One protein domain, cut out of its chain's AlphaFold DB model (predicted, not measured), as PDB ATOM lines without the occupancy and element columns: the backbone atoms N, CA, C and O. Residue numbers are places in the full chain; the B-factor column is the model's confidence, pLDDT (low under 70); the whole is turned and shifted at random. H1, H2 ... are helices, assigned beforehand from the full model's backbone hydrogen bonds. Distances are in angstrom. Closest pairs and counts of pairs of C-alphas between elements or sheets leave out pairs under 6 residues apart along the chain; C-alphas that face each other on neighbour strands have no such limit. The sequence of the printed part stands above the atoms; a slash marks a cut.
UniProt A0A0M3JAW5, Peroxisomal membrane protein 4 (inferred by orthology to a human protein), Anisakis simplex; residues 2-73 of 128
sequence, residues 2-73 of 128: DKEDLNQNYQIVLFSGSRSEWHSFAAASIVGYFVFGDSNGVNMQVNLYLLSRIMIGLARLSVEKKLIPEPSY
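Overview. This is residues 2 to 73 of the 128 residues of the protein "Peroxisomal membrane protein 4 (inferred by orthology to a human protein)" of Anisakis simplex (UniProt A0A0M3JAW5). Three helices are strung out in an open zigzag with no common core: the long helix H3 and H2 make a narrow, loose V, meeting only near its point, and H1 sticks out from the other end of H2 as a free arm. Beyond the open end of H3, residues 65 to 73 form a tail with no named element. The printed part has 72 residues with three named helices, in the order H1, H2, H3, and no named strand; the class is all helix. The whole is extended, with a radius of gyration of the C-alphas of 19.7 A, and its outline is flat, spanning 57 by 40 by 20 A.

Along the chain. Find C-alpha 41 at (25.862, -2.188, -2.042); from there H3, residues 41 to 64, runs 34.9 A from first to last C-alpha, ending with C-alpha 64 at (40.482, 22.078, -22.431). Before it in the chain look for H2, residues 21 to 36, which is 22.0 A long. Go back further to C-alpha 3 at (6.287, 48.429, -8.502), where H1, residues 3 to 15, begins its 19.1 A.

Arrangement. Begin with H3, the longest helix, and look from its first turns across to H2. The two are close but not clearly touching, with 2 pairs of C-alphas within 8 A; their closest C-alphas, those of Phe 36 and Asn 43, are 5.4 A apart. Their lines stand at a shallow tilt of 25 degrees, and they run opposite ways. Their centres are 15.9 A apart. Residues 37 to 40 are the tight link from H2 to H3. At the other end of H2, residues 16 to 20 are the tight link from H1. H1 is apart from H2 and from H3. Check the backbone O and N atoms along the helices: in H1, H2 and H3 every O i to N i+4 pair is within hydrogen-bond range.

Size, cuts and confidence. Look for the two C-alphas farthest apart, those of Lys 3 and Tyr 73, and you will find them 59.0 A from each other. Residues 2 to 31 stand free, of which 3 to 15 belong to H1 and 21 to 31 to H2; residues 48 to 58 of H3 stand free too. The printed part runs from residue 2 to residue 73 with no cut, and neither link between helices is long. In the B-factor column the mean pLDDT of the printed part is 80.7; the model's confidence is low, under 70, at residues 2 to 5, 9 to 20 and 71.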
ATOM      1  N   ASP A   2       5.375  48.235 -13.299       68.94
ATOM      2  CA  ASP A   2       4.702  48.117 -12.007       68.94
ATOM      3  C   ASP A   2       5.716  47.962 -10.862       68.94
ATOM      4  O   ASP A   2       6.827  47.465 -11.061       68.94
ATOM      5  N   LYS A   3       5.373  48.428  -9.659       65.06
ATOM      6  CA  LYS A   3       6.287  48.429  -8.502       65.06
ATOM      7  C   LYS A   3       6.590  47.017  -7.982       65.06
ATOM      8  O   LYS A   3       7.606  46.826  -7.313       65.06
ATOM      9  N   GLU A   4       5.751  46.043  -8.322       67.12
ATOM     10  CA  GLU A   4       5.941  44.629  -7.981       67.12
ATOM     11  C   GLU A   4       7.099  43.989  -8.769       67.12
ATOM     12  O   GLU A   4       7.927  43.295  -8.174       67.12
ATOM     13  N   ASP A   5       7.258  44.328 -10.055       65.38
ATOM     14  CA  ASP A   5       8.356  43.830 -10.902       65.38
ATOM     15  C   ASP A   5       9.735  44.302 -10.416       65.38
ATOM     16  O   ASP A   5      10.737  43.586 -10.517       65.38
ATOM     17  N   LEU A   6       9.811  45.520  -9.870       70.94
ATOM     18  CA  LEU A   6      11.045  46.068  -9.306       70.94
ATOM     19  C   LEU A   6      11.449  45.309  -8.037       70.94
ATOM     20  O   LEU A   6      12.595  44.875  -7.933       70.94
ATOM     21  N   ASN A   7      10.515  45.088  -7.104       70.38
ATOM     22  CA  ASN A   7      10.789  44.373  -5.852       70.38
ATOM     23  C   ASN A   7      11.242  42.925  -6.106       70.38
ATOM     24  O   ASN A   7      12.184  42.443  -5.474       70.38
ATOM     25  N   GLN A   8      10.636  42.258  -7.091       70.75
ATOM     26  CA  GLN A   8      11.016  40.902  -7.481       70.75
ATOM     27  C   GLN A   8      12.434  40.842  -8.073       70.75
ATOM     28  O   GLN A   8      13.216  39.964  -7.709       70.75
ATOM     29  N   ASN A   9      12.817  41.815  -8.905       65.12
ATOM     30  CA  ASN A   9      14.175  41.898  -9.452       65.12
ATOM     31  C   ASN A   9      15.236  42.195  -8.377       65.12
ATOM     32  O   ASN A   9      16.311  41.594  -8.405       65.12
ATOM     33  N   TYR A  10      14.945  43.051  -7.390       67.44
ATOM     34  CA  TYR A  10      15.880  43.296  -6.281       67.44
ATOM     35  C   TYR A  10      16.068  42.060  -5.387       67.44
ATOM     36  O   TYR A  10      17.194  41.786  -4.973       67.44
ATOM     37  N   GLN A  11      15.011  41.277  -5.139       64.88
ATOM     38  CA  GLN A  11      15.098  40.022  -4.376       64.88
ATOM     39  C   GLN A  11      15.975  38.970  -5.075       64.88
ATOM     40  O   GLN A  11      16.812  38.335  -4.432       64.88
ATOM     41  N   ILE A  12      15.841  38.825  -6.397       63.84
ATOM     42  CA  ILE A  12      16.637  37.877  -7.199       63.84
ATOM     43  C   ILE A  12      18.122  38.279  -7.217       63.84
ATOM     44  O   ILE A  12      19.001  37.426  -7.088       63.84
ATOM     45  N   VAL A  13      18.416  39.580  -7.311       65.12
ATOM     46  CA  VAL A  13      19.794  40.100  -7.311       65.12
ATOM     47  C   VAL A  13      20.438  40.011  -5.918       65.12
ATOM     48  O   VAL A  13      21.616  39.669  -5.821       65.12
ATOM     49  N   LEU A  14      19.677  40.226  -4.834       63.66
ATOM     50  CA  LEU A  14      20.155  40.068  -3.449       63.66
ATOM     51  C   LEU A  14      20.518  38.613  -3.112       63.66
ATOM     52  O   LEU A  14      21.550  38.370  -2.485       63.66
ATOM     53  N   PHE A  15      19.728  37.634  -3.571       60.84
ATOM     54  CA  PHE A  15      20.027  36.208  -3.359       60.84
ATOM     55  C   PHE A  15      21.235  35.704  -4.167       60.84
ATOM     56  O   PHE A  15      21.794  34.645  -3.865       60.84
ATOM     57  N   SER A  16      21.654  36.469  -5.176       59.03
ATOM     58  CA  SER A  16      22.840  36.212  -5.994       59.03
ATOM     59  C   SER A  16      24.097  36.923  -5.461       59.03
ATOM     60  O   SER A  16      25.085  37.070  -6.184       59.03
ATOM     61  N   GLY A  17      24.089  37.376  -4.203       53.91
ATOM     62  CA  GLY A  17      25.266  37.924  -3.534       53.91
ATOM     63  C   GLY A  17      26.354  36.863  -3.354       53.91
ATOM     64  O   GLY A  17      26.181  35.928  -2.581       53.91
ATOM     65  N   SER A  18      27.463  37.011  -4.091       56.06
ATOM     66  CA  SER A  18      28.758  36.331  -3.903       56.06
ATOM     67  C   SER A  18      28.663  34.888  -3.377       56.06
ATOM     68  O   SER A  18      29.099  34.564  -2.269       56.06
ATOM     69  N   ARG A  19      28.087  33.982  -4.177       58.78
ATOM     70  CA  ARG A  19      28.216  32.546  -3.905       58.78
ATOM     71  C   ARG A  19      29.669  32.145  -4.140       58.78
ATOM     72  O   ARG A  19      30.051  31.821  -5.258       58.78
ATOM     73  N   SER A  20      30.472  32.180  -3.081       68.19
ATOM     74  CA  SER A  20      31.792  31.555  -3.073       68.19
ATOM     75  C   SER A  20      31.626  30.089  -3.480       68.19
ATOM     76  O   SER A  20      30.956  29.323  -2.782       68.19
ATOM     77  N   GLU A  21      32.185  29.709  -4.631       74.56
ATOM     78  CA  GLU A  21      32.068  28.365  -5.225       74.56
ATOM     79  C   GLU A  21      32.443  27.264  -4.219       74.56
ATOM     80  O   GLU A  21      31.835  26.190  -4.172       74.56
ATOM     81  N   TRP A  22      33.375  27.593  -3.324       81.00
ATOM     82  CA  TRP A  22      33.842  26.747  -2.235       81.00
ATOM     83  C   TRP A  22      32.775  26.406  -1.196       81.00
ATOM     84  O   TRP A  22      32.799  25.302  -0.657       81.00
ATOM     85  N   HIS A  23      31.816  27.295  -0.922       85.56
ATOM     86  CA  HIS A  23      30.740  27.007   0.032       85.56
ATOM     87  C   HIS A  23      29.783  25.946  -0.517       85.56
ATOM     88  O   HIS A  23      29.387  25.043   0.215       85.56
ATOM     89  N   SER A  24      29.462  26.011  -1.813       86.69
ATOM     90  CA  SER A  24      28.631  25.003  -2.480       86.69
ATOM     91  C   SER A  24      29.325  23.642  -2.502       86.69
ATOM     92  O   SER A  24      28.699  22.625  -2.209       86.69
ATOM     93  N   PHE A  25      30.632  23.623  -2.787       87.88
ATOM     94  CA  PHE A  25      31.442  22.407  -2.740       87.88
ATOM     95  C   PHE A  25      31.501  21.802  -1.330       87.88
ATOM     96  O   PHE A  25      31.265  20.605  -1.159       87.88
ATOM     97  N   ALA A  26      31.776  22.622  -0.311       89.69
ATOM     98  CA  ALA A  26      31.854  22.170   1.075       89.69
ATOM     99  C   ALA A  26      30.500  21.637   1.572       89.69
ATOM    100  O   ALA A  26      30.439  20.547   2.140       89.69
ATOM    101  N   ALA A  27      29.406  22.355   1.294       90.75
ATOM    102  CA  ALA A  27      28.059  21.923   1.660       90.75
ATOM    103  C   ALA A  27      27.683  20.596   0.980       90.75
ATOM    104  O   ALA A  27      27.223  19.673   1.651       90.75
ATOM    105  N   ALA A  28      27.939  20.463  -0.326       89.00
ATOM    106  CA  ALA A  28      27.694  19.222  -1.057       89.00
ATOM    107  C   ALA A  28      28.551  18.057  -0.533       89.00
ATOM    108  O   ALA A  28      28.063  16.932  -0.448       89.00
ATOM    109  N   SER A  29      29.797  18.325  -0.129       90.62
ATOM    110  CA  SER A  29      30.691  17.312   0.445       90.62
ATOM    111  C   SER A  29      30.180  16.797   1.790       90.62
ATOM    112  O   SER A  29      30.158  15.588   2.018       90.62
ATOM    113  N   ILE A  30      29.714  17.697   2.662       93.81
ATOM    114  CA  ILE A  30      29.131  17.334   3.961       93.81
ATOM    115  C   ILE A  30      27.867  16.494   3.758       93.81
ATOM    116  O   ILE A  30      27.734  15.426   4.352       93.81
ATOM    117  N   VAL A  31      26.958  16.935   2.885       91.12
ATOM    118  CA  VAL A  31      25.730  16.186   2.575       91.12
ATOM    119  C   VAL A  31      26.061  14.808   1.999       91.12
ATOM    120  O   VAL A  31      25.487  13.813   2.435       91.12
ATOM    121  N   GLY A  32      27.015  14.725   1.068       89.81
ATOM    122  CA  GLY A  32      27.443  13.459   0.475       89.81
ATOM    123  C   GLY A  32      27.988  12.469   1.504       89.81
ATOM    124  O   GLY A  32      27.655  11.288   1.441       89.81
ATOM    125  N   TYR A  33      28.754  12.951   2.488       91.12
ATOM    126  CA  TYR A  33      29.263  12.120   3.581       91.12
ATOM    127  C   TYR A  33      28.133  11.505   4.419       91.12
ATOM    128  O   TYR A  33      28.165  10.311   4.699       91.12
ATOM    129  N   PHE A  34      27.111  12.287   4.776       92.62
ATOM    130  CA  PHE A  34      25.999  11.786   5.592       92.62
ATOM    131  C   PHE A  34      25.014  10.903   4.817       92.62
ATOM    132  O   PHE A  34      24.447   9.984   5.397       92.62
ATOM    133  N   VAL A  35      24.795  11.164   3.525       89.75
ATOM    134  CA  VAL A  35      23.814  10.416   2.715       89.75
ATOM    135  C   VAL A  35      24.411   9.133   2.126       89.75
ATOM    136  O   VAL A  35      23.745   8.101   2.101       89.75
ATOM    137  N   PHE A  36      25.662   9.178   1.657       89.56
ATOM    138  CA  PHE A  36      26.303   8.076   0.924       89.56
ATOM    139  C   PHE A  36      27.525   7.483   1.640       89.56
ATOM    140  O   PHE A  36      28.294   6.740   1.024       89.56
ATOM    141  N   GLY A  37      27.718   7.812   2.922       85.06
ATOM    142  CA  GLY A  37      28.841   7.332   3.730       85.06
ATOM    143  C   GLY A  37      28.754   5.854   4.114       85.06
ATOM    144  O   GLY A  37      29.785   5.223   4.343       85.06
ATOM    145  N   ASP A  38      27.549   5.280   4.135       90.12
ATOM    146  CA  ASP A  38      27.375   3.880   4.519       90.12
ATOM    147  C   ASP A  38      27.906   2.926   3.446       90.12
ATOM    148  O   ASP A  38      27.621   3.071   2.255       90.12
ATOM    149  N   SER A  39      28.620   1.885   3.879       81.50
ATOM    150  CA  SER A  39      29.238   0.864   3.025       81.50
ATOM    151  C   SER A  39      28.255  -0.223   2.569       81.50
ATOM    152  O   SER A  39      28.549  -1.418   2.609       81.50
ATOM    153  N   ASN A  40      27.071   0.182   2.107       86.50
ATOM    154  CA  ASN A  40      26.090  -0.728   1.520       86.50
ATOM    155  C   ASN A  40      26.267  -0.850  -0.013       86.50
ATOM    156  O   ASN A  40      26.901  -0.013  -0.663       86.50
ATOM    157  N   GLY A  41      25.705  -1.907  -0.609       83.12
ATOM    158  CA  GLY A  41      25.862  -2.188  -2.042       83.12
ATOM    159  C   GLY A  41      25.303  -1.100  -2.968       83.12
ATOM    160  O   GLY A  41      25.855  -0.884  -4.046       83.12
ATOM    161  N   VAL A  42      24.255  -0.385  -2.548       85.88
ATOM    162  CA  VAL A  42      23.626   0.699  -3.325       85.88
ATOM    163  C   VAL A  42      24.507   1.947  -3.308       85.88
ATOM    164  O   VAL A  42      24.853   2.468  -4.367       85.88
ATOM    165  N   ASN A  43      24.952   2.376  -2.127       90.12
ATOM    166  CA  ASN A  43      25.864   3.505  -1.954       90.12
ATOM    167  C   ASN A  43      27.166   3.275  -2.713       90.12
ATOM    168  O   ASN A  43      27.668   4.180  -3.373       90.12
ATOM    169  N   MET A  44      27.684   2.047  -2.696       88.50
ATOM    170  CA  MET A  44      28.868   1.690  -3.470       88.50
ATOM    171  C   MET A  44      28.648   1.853  -4.981       88.50
ATOM    172  O   MET A  44      29.515   2.395  -5.664       88.50
ATOM    173  N   GLN A  45      27.498   1.429  -5.517       88.25
ATOM    174  CA  GLN A  45      27.171   1.636  -6.934       88.25
ATOM    175  C   GLN A  45      27.048   3.124  -7.278       88.25
ATOM    176  O   GLN A  45      27.623   3.566  -8.274       88.25
ATOM    177  N   VAL A  46      26.353   3.900  -6.443       89.88
ATOM    178  CA  VAL A  46      26.188   5.349  -6.633       89.88
ATOM    179  C   VAL A  46      27.542   6.064  -6.594       89.88
ATOM    180  O   VAL A  46      27.860   6.820  -7.513       89.88
ATOM    181  N   ASN A  47      28.372   5.784  -5.586       91.31
ATOM    182  CA  ASN A  47      29.679   6.418  -5.415       91.31
ATOM    183  C   ASN A  47      30.629   6.092  -6.576       91.31
ATOM    184  O   ASN A  47      31.294   6.991  -7.092       91.31
ATOM    185  N   LEU A  48      30.664   4.840  -7.047       90.50
ATOM    186  CA  LEU A  48      31.497   4.454  -8.193       90.50
ATOM    187  C   LEU A  48      30.989   5.045  -9.515       90.50
ATOM    188  O   LEU A  48      31.793   5.489 -10.340       90.50
ATOM    189  N   TYR A  49      29.670   5.103  -9.714       90.88
ATOM    190  CA  TYR A  49      29.084   5.773 -10.874       90.88
ATOM    191  C   TYR A  49      29.468   7.254 -10.899       90.88
ATOM    192  O   TYR A  49      29.977   7.744 -11.913       90.88
ATOM    193  N   LEU A  50      29.284   7.954  -9.777       92.69
ATOM    194  CA  LEU A  50      29.605   9.372  -9.663       92.69
ATOM    195  C   LEU A  50      31.103   9.623  -9.882       92.69
ATOM    196  O   LEU A  50      31.464  10.493 -10.676       92.69
ATOM    197  N   LEU A  51      31.967   8.808  -9.267       93.06
ATOM    198  CA  LEU A  51      33.417   8.862  -9.460       93.06
ATOM    199  C   LEU A  51      33.793   8.762 -10.945       93.06
ATOM    200  O   LEU A  51      34.565   9.585 -11.438       93.06
ATOM    201  N   SER A  52      33.215   7.806 -11.681       91.75
ATOM    202  CA  SER A  52      33.499   7.633 -13.113       91.75
ATOM    203  C   SER A  52      33.151   8.885 -13.932       91.75
ATOM    204  O   SER A  52      33.915   9.301 -14.807       91.75
ATOM    205  N   ARG A  53      32.028   9.541 -13.615       90.06
ATOM    206  CA  ARG A  53      31.566  10.749 -14.311       90.06
ATOM    207  C   ARG A  53      32.447  11.949 -14.002       90.06
ATOM    208  O   ARG A  53      32.797  12.684 -14.927       90.06
ATOM    209  N   ILE A  54      32.838  12.115 -12.740       93.25
ATOM    210  CA  ILE A  54      33.754  13.180 -12.319       93.25
ATOM    211  C   ILE A  54      35.104  13.012 -13.017       93.25
ATOM    212  O   ILE A  54      35.611  13.976 -13.582       93.25
ATOM    213  N   MET A  55      35.651  11.795 -13.067       92.00
ATOM    214  CA  MET A  55      36.931  11.532 -13.733       92.00
ATOM    215  C   MET A  55      36.891  11.853 -15.231       92.00
ATOM    216  O   MET A  55      37.811  12.490 -15.741       92.00
ATOM    217  N   ILE A  56      35.815  11.495 -15.940       89.62
ATOM    218  CA  ILE A  56      35.645  11.875 -17.355       89.62
ATOM    219  C   ILE A  56      35.545  13.401 -17.502       89.62
ATOM    220  O   ILE A  56      36.125  13.967 -18.430       89.62
ATOM    221  N   GLY A  57      34.832  14.074 -16.596       88.75
ATOM    222  CA  GLY A  57      34.743  15.536 -16.568       88.75
ATOM    223  C   GLY A  57      36.103  16.204 -16.347       88.75
ATOM    224  O   GLY A  57      36.470  17.105 -17.097       88.75
ATOM    225  N   LEU A  58      36.888  15.712 -15.387       89.12
ATOM    226  CA  LEU A  58      38.247  16.183 -15.103       89.12
ATOM    227  C   LEU A  58      39.209  15.917 -16.265       89.12
ATOM    228  O   LEU A  58      40.021  16.781 -16.593       89.12
ATOM    229  N   ALA A  59      39.102  14.761 -16.922       86.81
ATOM    230  CA  ALA A  59      39.878  14.464 -18.122       86.81
ATOM    231  C   ALA A  59      39.566  15.465 -19.247       86.81
ATOM    232  O   ALA A  59      40.483  16.025 -19.843       86.81
ATOM    233  N   ARG A  60      38.279  15.760 -19.488       85.12
ATOM    234  CA  ARG A  60      37.854  16.767 -20.478       85.12
ATOM    235  C   ARG A  60      38.348  18.168 -20.125       85.12
ATOM    236  O   ARG A  60      38.900  18.841 -20.987       85.12
ATOM    237  N   LEU A  61      38.228  18.565 -18.859       87.31
ATOM    238  CA  LEU A  61      38.728  19.851 -18.370       87.31
ATOM    239  C   LEU A  61      40.253  19.973 -18.529       87.31
ATOM    240  O   LEU A  61      40.767  21.044 -18.833       87.31
ATOM    241  N   SER A  62      40.986  18.876 -18.338       86.44
ATOM    242  CA  SER A  62      42.447  18.856 -18.488       86.44
ATOM    243  C   SER A  62      42.875  19.039 -19.946       86.44
ATOM    244  O   SER A  62      43.858  19.732 -20.213       86.44
ATOM    245  N   VAL A  63      42.121  18.460 -20.885       84.62
ATOM    246  CA  VAL A  63      42.308  18.680 -22.329       84.62
ATOM    247  C   VAL A  63      41.983  20.130 -22.697       84.62
ATOM    248  O   VAL A  63      42.785  20.781 -23.361       84.62
ATOM    249  N   GLU A  64      40.876  20.681 -22.191       84.38
ATOM    250  CA  GLU A  64      40.482  22.078 -22.431       84.38
ATOM    251  C   GLU A  64      41.533  23.077 -21.918       84.38
ATOM    252  O   GLU A  64      41.906  24.021 -22.615       84.38
ATOM    253  N   LYS A  65      42.093  22.827 -20.727       86.44
ATOM    254  CA  LYS A  65      43.189  23.629 -20.160       86.44
ATOM    255  C   LYS A  65      44.547  23.393 -20.837       86.44
ATOM    256  O   LYS A  65      45.548  23.925 -20.362       86.44
ATOM    257  N   LYS A  66      44.595  22.622 -21.933       80.50
ATOM    258  CA  LYS A  66      45.803  22.267 -22.701       80.50
ATOM    259  C   LYS A  66      46.905  21.611 -21.862       80.50
ATOM    260  O   LYS A  66      48.074  21.657 -22.234       80.50
ATOM    261  N   LEU A  67      46.542  20.987 -20.739       77.81
ATOM    262  CA  LEU A  67      47.481  20.217 -19.919       77.81
ATOM    263  C   LEU A  67      47.859  18.900 -20.606       77.81
ATOM    264  O   LEU A  67      48.941  18.368 -20.377       77.81
ATOM    265  N   ILE A  68      46.960  18.379 -21.443       78.81
ATOM    266  CA  ILE A  68      47.127  17.135 -22.192       78.81
ATOM    267  C   ILE A  68      46.783  17.434 -23.658       78.81
ATOM    268  O   ILE A  68      45.762  18.080 -23.904       78.81
ATOM    269  N   PRO A  69      47.609  17.003 -24.633       75.56
ATOM    270  CA  PRO A  69      47.312  17.200 -26.048       75.56
ATOM    271  C   PRO A  69      46.005  16.504 -26.436       75.56
ATOM    272  O   PRO A  69      45.703  15.413 -25.946       75.56
ATOM    273  N   GLU A  70      45.243  17.127 -27.337       75.19
ATOM    274  CA  GLU A  70      44.012  16.536 -27.853       75.19
ATOM    275  C   GLU A  70      44.317  15.202 -28.553       75.19
ATOM    276  O   GLU A  70      45.124  15.143 -29.488       75.19
ATOM    277  N   PRO A  71      43.701  14.104 -28.099       69.69
ATOM    278  CA  PRO A  71      43.967  12.792 -28.654       69.69
ATOM    279  C   PRO A  71      43.325  12.663 -30.041       69.69
ATOM    280  O   PRO A  71      42.107  12.688 -30.184       69.69
ATOM    281  N   SER A  72      44.158  12.466 -31.064       73.12
ATOM    282  CA  SER A  72      43.742  12.309 -32.472       73.12
ATOM    283  C   SER A  72      43.153  10.918 -32.801       73.12
ATOM    284  O   SER A  72      42.606  10.690 -33.878       73.12
ATOM    285  N   TYR A  73      43.231   9.956 -31.876       77.06
ATOM    286  CA  TYR A  73      42.815   8.564 -32.084       77.06
ATOM    287  C   TYR A  73      41.641   8.146 -31.189       77.06
ATOM    288  O   TYR A  73      41.332   8.753 -30.164       77.06
TER     289      TYR A  73